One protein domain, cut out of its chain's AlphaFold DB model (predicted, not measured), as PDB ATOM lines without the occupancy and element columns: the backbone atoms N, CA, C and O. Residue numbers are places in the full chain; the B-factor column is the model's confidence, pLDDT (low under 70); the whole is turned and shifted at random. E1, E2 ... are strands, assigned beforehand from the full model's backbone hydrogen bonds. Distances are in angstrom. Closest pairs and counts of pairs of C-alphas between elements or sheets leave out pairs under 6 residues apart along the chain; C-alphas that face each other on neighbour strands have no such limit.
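This is residues 3 to 60 of the 308 residues of an uncharacterized protein of Erysipelotrichaceae bacterium (UniProt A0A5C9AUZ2). The domain has little regular structure: a long hairpin, E1 and E2, and a small hairpin, E3 and E4, form two separate sheets, and a long looping stretch, residues 3 to 23, leads into E1. The 58 printed residues have no named helix and four named strands, E1 to E4 in chain order, both sheets antiparallel. The class is all strand, with 23 residues in named elements. The whole is only just loose, close to compact, with a radius of gyration of the C-alphas of 12.6 A and spans of 32 by 31 by 24 A.

E1, residues 24 to 30, and E2, residues 33 to 40, are antiparallel at 161 degrees; N 26 and O 38 are 2.8 A apart, within hydrogen-bond range. E3, residues 48 to 51, and E4, residues 56 to 59, are antiparallel at 152 degrees, with N 48 and O 59 within range at 2.8 A. The closest C-alphas of E2 and E3, Ala 40 and Tyr 49, are 7.1 A apart. E1 is apart from E3 and E4.

E1 starts at C-alpha 24 (35.355, -16.586, -39.667) and is 20.1 A long; E2 is 21.1 A, E3 10.3 A. E4, 9.8 A, ends at C-alpha 59 (52.004, -11.908, -39.980).

The two farthest C-alphas, Gln 32 and Asn 60, are 33.9 A apart. The printed part has no cut, and no link between its strands is long. Residues 3 to 22 have pLDDT under 70.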
ATOM      1  N   SER A   3      46.614 -19.863 -35.571       52.94
ATOM      2  CA  SER A   3      47.801 -20.119 -36.384       52.94
ATOM      3  C   SER A   3      47.532 -21.329 -37.263       52.94
ATOM      4  O   SER A   3      46.972 -22.310 -36.779       52.94
ATOM      5  N   GLY A   4      47.962 -21.280 -38.525       50.62
ATOM      6  CA  GLY A   4      47.907 -22.432 -39.433       50.62
ATOM      7  C   GLY A   4      48.914 -23.543 -39.102       50.62
ATOM      8  O   GLY A   4      48.917 -24.577 -39.760       50.62
ATOM      9  N   TYR A   5      49.774 -23.353 -38.096       54.09
ATOM     10  CA  TYR A   5      50.820 -24.310 -37.731       54.09
ATOM     11  C   TYR A   5      50.386 -25.214 -36.566       54.09
ATOM     12  O   TYR A   5      50.384 -24.795 -35.408       54.09
ATOM     13  N   ALA A   6      50.097 -26.485 -36.865       52.41
ATOM     14  CA  ALA A   6      49.679 -27.500 -35.885       52.41
ATOM     15  C   ALA A   6      50.771 -27.889 -34.858       52.41
ATOM     16  O   ALA A   6      50.491 -28.521 -33.842       52.41
ATOM     17  N   SER A   7      52.028 -27.499 -35.087       59.56
ATOM     18  CA  SER A   7      53.195 -27.901 -34.283       59.56
ATOM     19  C   SER A   7      53.524 -26.973 -33.102       59.56
ATOM     20  O   SER A   7      54.578 -27.111 -32.486       59.56
ATOM     21  N   LEU A   8      52.649 -26.022 -32.759       59.66
ATOM     22  CA  LEU A   8      52.955 -24.969 -31.777       59.66
ATOM     23  C   LEU A   8      52.683 -25.339 -30.307       59.66
ATOM     24  O   LEU A   8      53.045 -24.575 -29.406       59.66
ATOM     25  N   SER A   9      52.063 -26.489 -30.038       58.47
ATOM     26  CA  SER A   9      51.844 -26.976 -28.669       58.47
ATOM     27  C   SER A   9      53.117 -27.591 -28.087       58.47
ATOM     28  O   SER A   9      53.766 -28.425 -28.712       58.47
ATOM     29  N   THR A  10      53.462 -27.212 -26.856       62.16
ATOM     30  CA  THR A  10      54.620 -27.756 -26.121       62.16
ATOM     31  C   THR A  10      54.198 -28.201 -24.723       62.16
ATOM     32  O   THR A  10      53.130 -27.827 -24.242       62.16
ATOM     33  N   SER A  11      55.063 -28.925 -24.007       61.66
ATOM     34  CA  SER A  11      54.835 -29.284 -22.595       61.66
ATOM     35  C   SER A  11      54.704 -28.077 -21.650       61.66
ATOM     36  O   SER A  11      54.267 -28.235 -20.515       61.66
ATOM     37  N   MET A  12      55.064 -26.869 -22.106       54.41
ATOM     38  CA  MET A  12      55.000 -25.621 -21.334       54.41
ATOM     39  C   MET A  12      53.940 -24.628 -21.835       54.41
ATOM     40  O   MET A  12      53.909 -23.486 -21.365       54.41
ATOM     41  N   TYR A  13      53.146 -24.980 -22.846       57.59
ATOM     42  CA  TYR A  13      52.038 -24.157 -23.338       57.59
ATOM     43  C   TYR A  13      51.127 -24.979 -24.241       57.59
ATOM     44  O   TYR A  13      51.578 -25.546 -25.238       57.59
ATOM     45  N   HIS A  14      49.839 -24.968 -23.913       55.22
ATOM     46  CA  HIS A  14      48.797 -25.532 -24.753       55.22
ATOM     47  C   HIS A  14      48.309 -24.458 -25.723       55.22
ATOM     48  O   HIS A  14      47.674 -23.481 -25.318       55.22
ATOM     49  N   HIS A  15      48.623 -24.640 -27.004       60.88
ATOM     50  CA  HIS A  15      47.933 -23.930 -28.068       60.88
ATOM     51  C   HIS A  15      46.529 -24.534 -28.160       60.88
ATOM     52  O   HIS A  15      46.389 -25.757 -28.175       60.88
ATOM     53  N   ILE A  16      45.488 -23.701 -28.178       57.81
ATOM     54  CA  ILE A  16      44.151 -24.220 -28.469       57.81
ATOM     55  C   ILE A  16      44.154 -24.568 -29.955       57.81
ATOM     56  O   ILE A  16      44.449 -23.709 -30.786       57.81
ATOM     57  N   ASP A  17      43.881 -25.828 -30.273       54.75
ATOM     58  CA  ASP A  17      43.807 -26.318 -31.646       54.75
ATOM     59  C   ASP A  17      42.486 -25.869 -32.288       54.75
ATOM     60  O   ASP A  17      41.531 -26.627 -32.434       54.75
ATOM     61  N   LEU A  18      42.387 -24.564 -32.548       59.44
ATOM     62  CA  LEU A  18      41.282 -23.958 -33.278       59.44
ATOM     63  C   LEU A  18      41.730 -23.758 -34.716       59.44
ATOM     64  O   LEU A  18      42.556 -22.886 -35.002       59.44
ATOM     65  N   LYS A  19      41.153 -24.550 -35.615       59.72
ATOM     66  CA  LYS A  19      41.244 -24.319 -37.051       59.72
ATOM     67  C   LYS A  19      40.157 -23.318 -37.428       59.72
ATOM     68  O   LYS A  19      38.978 -23.615 -37.260       59.72
ATOM     69  N   ILE A  20      40.572 -22.136 -37.873       64.44
ATOM     70  CA  ILE A  20      39.680 -21.122 -38.441       64.44
ATOM     71  C   ILE A  20      39.786 -21.173 -39.965       64.44
ATOM     72  O   ILE A  20      40.894 -21.262 -40.501       64.44
ATOM     73  N   ASN A  21      38.649 -21.164 -40.648       61.22
ATOM     74  CA  ASN A  21      38.577 -21.050 -42.104       61.22
ATOM     75  C   ASN A  21      38.637 -19.571 -42.530       61.22
ATOM     76  O   ASN A  21      38.697 -18.666 -41.691       61.22
ATOM     77  N   ASN A  22      38.628 -19.316 -43.840       61.03
ATOM     78  CA  ASN A  22      38.517 -17.954 -44.359       61.03
ATOM     79  C   ASN A  22      37.166 -17.326 -43.977       61.03
ATOM     80  O   ASN A  22      36.125 -17.968 -44.093       61.03
ATOM     81  N   ASP A  23      37.216 -16.063 -43.551       71.38
ATOM     82  CA  ASP A  23      36.074 -15.214 -43.190       71.38
ATOM     83  C   ASP A  23      35.266 -15.708 -41.975       71.38
ATOM     84  O   ASP A  23      34.034 -15.676 -41.952       71.38
ATOM     85  N   GLU A  24      35.965 -16.124 -40.916       75.62
ATOM     86  CA  GLU A  24      35.355 -16.586 -39.667       75.62
ATOM     87  C   GLU A  24      35.532 -15.605 -38.501       75.62
ATOM     88  O   GLU A  24      36.537 -14.900 -38.368       75.62
ATOM     89  N   SER A  25      34.537 -15.588 -37.607       83.69
ATOM     90  CA  SER A  25      34.584 -14.827 -36.356       83.69
ATOM     91  C   SER A  25      34.857 -15.740 -35.163       83.69
ATOM     92  O   SER A  25      34.109 -16.680 -34.904       83.69
ATOM     93  N   LEU A  26      35.882 -15.418 -34.379       82.75
ATOM     94  CA  LEU A  26      36.147 -16.015 -33.078       82.75
ATOM     95  C   LEU A  26      35.674 -15.065 -31.978       82.75
ATOM     96  O   LEU A  26      36.046 -13.893 -31.948       82.75
ATOM     97  N   TYR A  27      34.904 -15.593 -31.033       86.94
ATOM     98  CA  TYR A  27      34.411 -14.849 -29.878       86.94
ATOM     99  C   TYR A  27      34.943 -15.477 -28.590       86.94
ATOM    100  O   TYR A  27      34.862 -16.689 -28.395       86.94
ATOM    101  N   LEU A  28      35.473 -14.649 -27.694       85.88
ATOM    102  CA  LEU A  28      35.946 -15.054 -26.377       85.88
ATOM    103  C   LEU A  28      34.942 -14.606 -25.318       85.88
ATOM    104  O   LEU A  28      34.693 -13.412 -25.165       85.88
ATOM    105  N   PHE A  29      34.411 -15.552 -24.549       88.31
ATOM    106  CA  PHE A  29      33.458 -15.288 -23.470       88.31
ATOM    107  C   PHE A  29      34.034 -15.669 -22.103       88.31
ATOM    108  O   PHE A  29      34.791 -16.630 -21.972       88.31
ATOM    109  N   LYS A  30      33.625 -14.939 -21.059       93.12
ATOM    110  CA  LYS A  30      33.809 -15.313 -19.649       93.12
ATOM    111  C   LYS A  30      32.427 -15.406 -19.011       93.12
ATOM    112  O   LYS A  30      31.776 -14.393 -18.763       93.12
ATOM    113  N   GLY A  31      31.950 -16.629 -18.787       92.81
ATOM    114  CA  GLY A  31      30.531 -16.855 -18.506       92.81
ATOM    115  C   GLY A  31      29.683 -16.457 -19.719       92.81
ATOM    116  O   GLY A  31      29.985 -16.873 -20.830       92.81
ATOM    117  N   GLN A  32      28.658 -15.625 -19.519       92.94
ATOM    118  CA  GLN A  32      27.803 -15.108 -20.603       92.94
ATOM    119  C   GLN A  32      28.261 -13.744 -21.152       92.94
ATOM    120  O   GLN A  32      27.614 -13.177 -22.026       92.94
ATOM    121  N   GLN A  33      29.359 -13.184 -20.637       94.06
ATOM    122  CA  GLN A  33      29.851 -11.879 -21.071       94.06
ATOM    123  C   GLN A  33      30.903 -12.033 -22.165       94.06
ATOM    124  O   GLN A  33      31.946 -12.657 -21.937       94.06
ATOM    125  N   LEU A  34      30.647 -11.419 -23.322       92.19
ATOM    126  CA  LEU A  34      31.632 -11.272 -24.391       92.19
ATOM    127  C   LEU A  34      32.821 -10.457 -23.866       92.19
ATOM    128  O   LEU A  34      32.644  -9.346 -23.372       92.19
ATOM    129  N   GLN A  35      34.015 -11.032 -23.937       91.88
ATOM    130  CA  GLN A  35      35.268 -10.400 -23.524       91.88
ATOM    131  C   GLN A  35      36.022  -9.836 -24.719       91.88
ATOM    132  O   GLN A  35      36.611  -8.765 -24.621       91.88
ATOM    133  N   ASP A  36      36.029 -10.576 -25.828       86.38
ATOM    134  CA  ASP A  36      36.753 -10.183 -27.026       86.38
ATOM    135  C   ASP A  36      36.165 -10.847 -28.275       86.38
ATOM    136  O   ASP A  36      35.508 -11.887 -28.185       86.38
ATOM    137  N   CYS A  37      36.426 -10.269 -29.440       86.81
ATOM    138  CA  CYS A  37      36.127 -10.876 -30.726       86.81
ATOM    139  C   CYS A  37      37.242 -10.614 -31.746       86.81
ATOM    140  O   CYS A  37      37.999  -9.647 -31.664       86.81
ATOM    141  N   LEU A  38      37.337 -11.511 -32.716       83.69
ATOM    142  CA  LEU A  38      38.287 -11.494 -33.817       83.69
ATOM    143  C   LEU A  38      37.520 -11.899 -35.068       83.69
ATOM    144  O   LEU A  38      36.886 -12.944 -35.056       83.69
ATOM    145  N   PHE A  39      37.614 -11.123 -36.141       83.31
ATOM    146  CA  PHE A  39      37.155 -11.546 -37.462       83.31
ATOM    147  C   PHE A  39      38.374 -11.723 -38.357       83.31
ATOM    148  O   PHE A  39      39.105 -10.760 -38.593       83.31
ATOM    149  N   ALA A  40      38.629 -12.951 -38.791       78.19
ATOM    150  CA  ALA A  40      39.757 -13.276 -39.645       78.19
ATOM    151  C   ALA A  40      39.276 -13.407 -41.089       78.19
ATOM    152  O   ALA A  40      38.520 -14.318 -41.404       78.19
ATOM    153  N   ALA A  41      39.736 -12.505 -41.956       77.81
ATOM    154  CA  ALA A  41      39.359 -12.474 -43.365       77.81
ATOM    155  C   ALA A  41      40.582 -12.506 -44.282       77.81
ATOM    156  O   ALA A  41      41.609 -11.897 -43.958       77.81
ATOM    157  N   GLY A  42      40.458 -13.193 -45.419       74.56
ATOM    158  CA  GLY A  42      41.508 -13.288 -46.441       74.56
ATOM    159  C   GLY A  42      42.833 -13.876 -45.940       74.56
ATOM    160  O   GLY A  42      43.905 -13.393 -46.309       74.56
ATOM    161  N   LEU A  43      42.793 -14.874 -45.050       75.50
ATOM    162  CA  LEU A  43      44.018 -15.503 -44.560       75.50
ATOM    163  C   LEU A  43      44.668 -16.316 -45.678       75.50
ATOM    164  O   LEU A  43      44.077 -17.226 -46.250       75.50
ATOM    165  N   LYS A  44      45.937 -16.018 -45.958       72.31
ATOM    166  CA  LYS A  44      46.741 -16.856 -46.847       72.31
ATOM    167  C   LYS A  44      47.200 -18.098 -46.086       72.31
ATOM    168  O   LYS A  44      47.445 -18.033 -44.877       72.31
ATOM    169  N   ALA A  45      47.357 -19.214 -46.793       71.25
ATOM    170  CA  ALA A  45      47.981 -20.405 -46.224       71.25
ATOM    171  C   ALA A  45      49.331 -20.051 -45.576       71.25
ATOM    172  O   ALA A  45      50.036 -19.159 -46.051       71.25
ATOM    173  N   GLU A  46      49.659 -20.734 -44.476       72.62
ATOM    174  CA  GLU A  46      50.906 -20.530 -43.719       72.62
ATOM    175  C   GLU A  46      51.093 -19.114 -43.144       72.62
ATOM    176  O   GLU A  46      52.203 -18.704 -42.819       72.62
ATOM    177  N   THR A  47      50.010 -18.359 -42.963       79.12
ATOM    178  CA  THR A  47      50.061 -17.059 -42.287       79.12
ATOM    179  C   THR A  47      49.429 -17.096 -40.902       79.12
ATOM    180  O   THR A  47      48.765 -18.053 -40.499       79.12
ATOM    181  N   SER A  48      49.697 -16.057 -40.120       82.31
ATOM    182  CA  SER A  48      49.169 -15.874 -38.773       82.31
ATOM    183  C   SER A  48      48.422 -14.553 -38.673       82.31
ATOM    184  O   SER A  48      48.834 -13.548 -39.251       82.31
ATOM    185  N   TYR A  49      47.350 -14.537 -37.889       84.19
ATOM    186  CA  TYR A  49      46.577 -13.332 -37.615       84.19
ATOM    187  C   TYR A  49      46.391 -13.173 -36.112       84.19
ATOM    188  O   TYR A  49      46.000 -14.105 -35.400       84.19
ATOM    189  N   GLY A  50      46.758 -12.003 -35.602       84.88
ATOM    190  CA  GLY A  50      46.902 -11.809 -34.168       84.88
ATOM    191  C   GLY A  50      46.799 -10.358 -33.737       84.88
ATOM    192  O   GLY A  50      46.998  -9.432 -34.519       84.88
ATOM    193  N   ARG A  51      46.459 -10.168 -32.459       87.12
ATOM    194  CA  ARG A  51      46.362  -8.853 -31.821       87.12
ATOM    195  C   ARG A  51      47.763  -8.292 -31.575       87.12
ATOM    196  O   ARG A  51      48.580  -8.997 -30.984       87.12
ATOM    197  N   ALA A  52      48.017  -7.063 -32.005       89.94
ATOM    198  CA  ALA A  52      49.233  -6.303 -31.702       89.94
ATOM    199  C   ALA A  52      48.907  -5.148 -30.737       89.94
ATOM    200  O   ALA A  52      47.784  -5.071 -30.236       89.94
ATOM    201  N   ASP A  53      49.874  -4.258 -30.490       88.31
ATOM    202  CA  ASP A  53      49.725  -3.106 -29.583       88.31
ATOM    203  C   ASP A  53      48.486  -2.257 -29.908       88.31
ATOM    204  O   ASP A  53      47.744  -1.840 -29.023       88.31
ATOM    205  N   GLU A  54      48.210  -2.082 -31.200       85.25
ATOM    206  CA  GLU A  54      46.959  -1.520 -31.698       85.25
ATOM    207  C   GLU A  54      46.298  -2.550 -32.613       85.25
ATOM    208  O   GLU A  54      46.946  -3.048 -33.531       85.25
ATOM    209  N   GLY A  55      45.022  -2.871 -32.399       87.44
ATOM    210  CA  GLY A  55      44.228  -3.718 -33.301       87.44
ATOM    211  C   GLY A  55      44.841  -5.084 -33.643       87.44
ATOM    212  O   GLY A  55      45.546  -5.703 -32.845       87.44
ATOM    213  N   PHE A  56      44.552  -5.561 -34.854       88.81
ATOM    214  CA  PHE A  56      45.031  -6.843 -35.373       88.81
ATOM    215  C   PHE A  56      45.988  -6.650 -36.548       88.81
ATOM    216  O   PHE A  56      45.915  -5.646 -37.268       88.81
ATOM    217  N   ILE A  57      46.889  -7.615 -36.723       90.75
ATOM    218  CA  ILE A  57      47.854  -7.665 -37.817       90.75
ATOM    219  C   ILE A  57      47.933  -9.064 -38.424       90.75
ATOM    220  O   ILE A  57      47.816 -10.077 -37.730       90.75
ATOM    221  N   TYR A  58      48.186  -9.088 -39.726       88.50
ATOM    222  CA  TYR A  58      48.579 -10.258 -40.491       88.50
ATOM    223  C   TYR A  58      50.102 -10.402 -40.472       88.50
ATOM    224  O   TYR A  58      50.825  -9.427 -40.689       88.50
ATOM    225  N   MET A  59      50.591 -11.607 -40.205       88.94
ATOM    226  CA  MET A  59      52.004 -11.908 -39.980       88.94
ATOM    227  C   MET A  59      52.413 -13.167 -40.739       88.94
ATOM    228  O   MET A  59      51.657 -14.135 -40.803       88.94
ATOM    229  N   ASN A  60      53.642 -13.185 -41.251       84.31
ATOM    230  CA  ASN A  60      54.193 -14.372 -41.914       84.31
ATOM    231  C   ASN A  60      54.523 -15.492 -40.923       84.31
ATOM    232  O   ASN A  60      54.547 -16.650 -41.301       84.31
TER     233      ASN A  60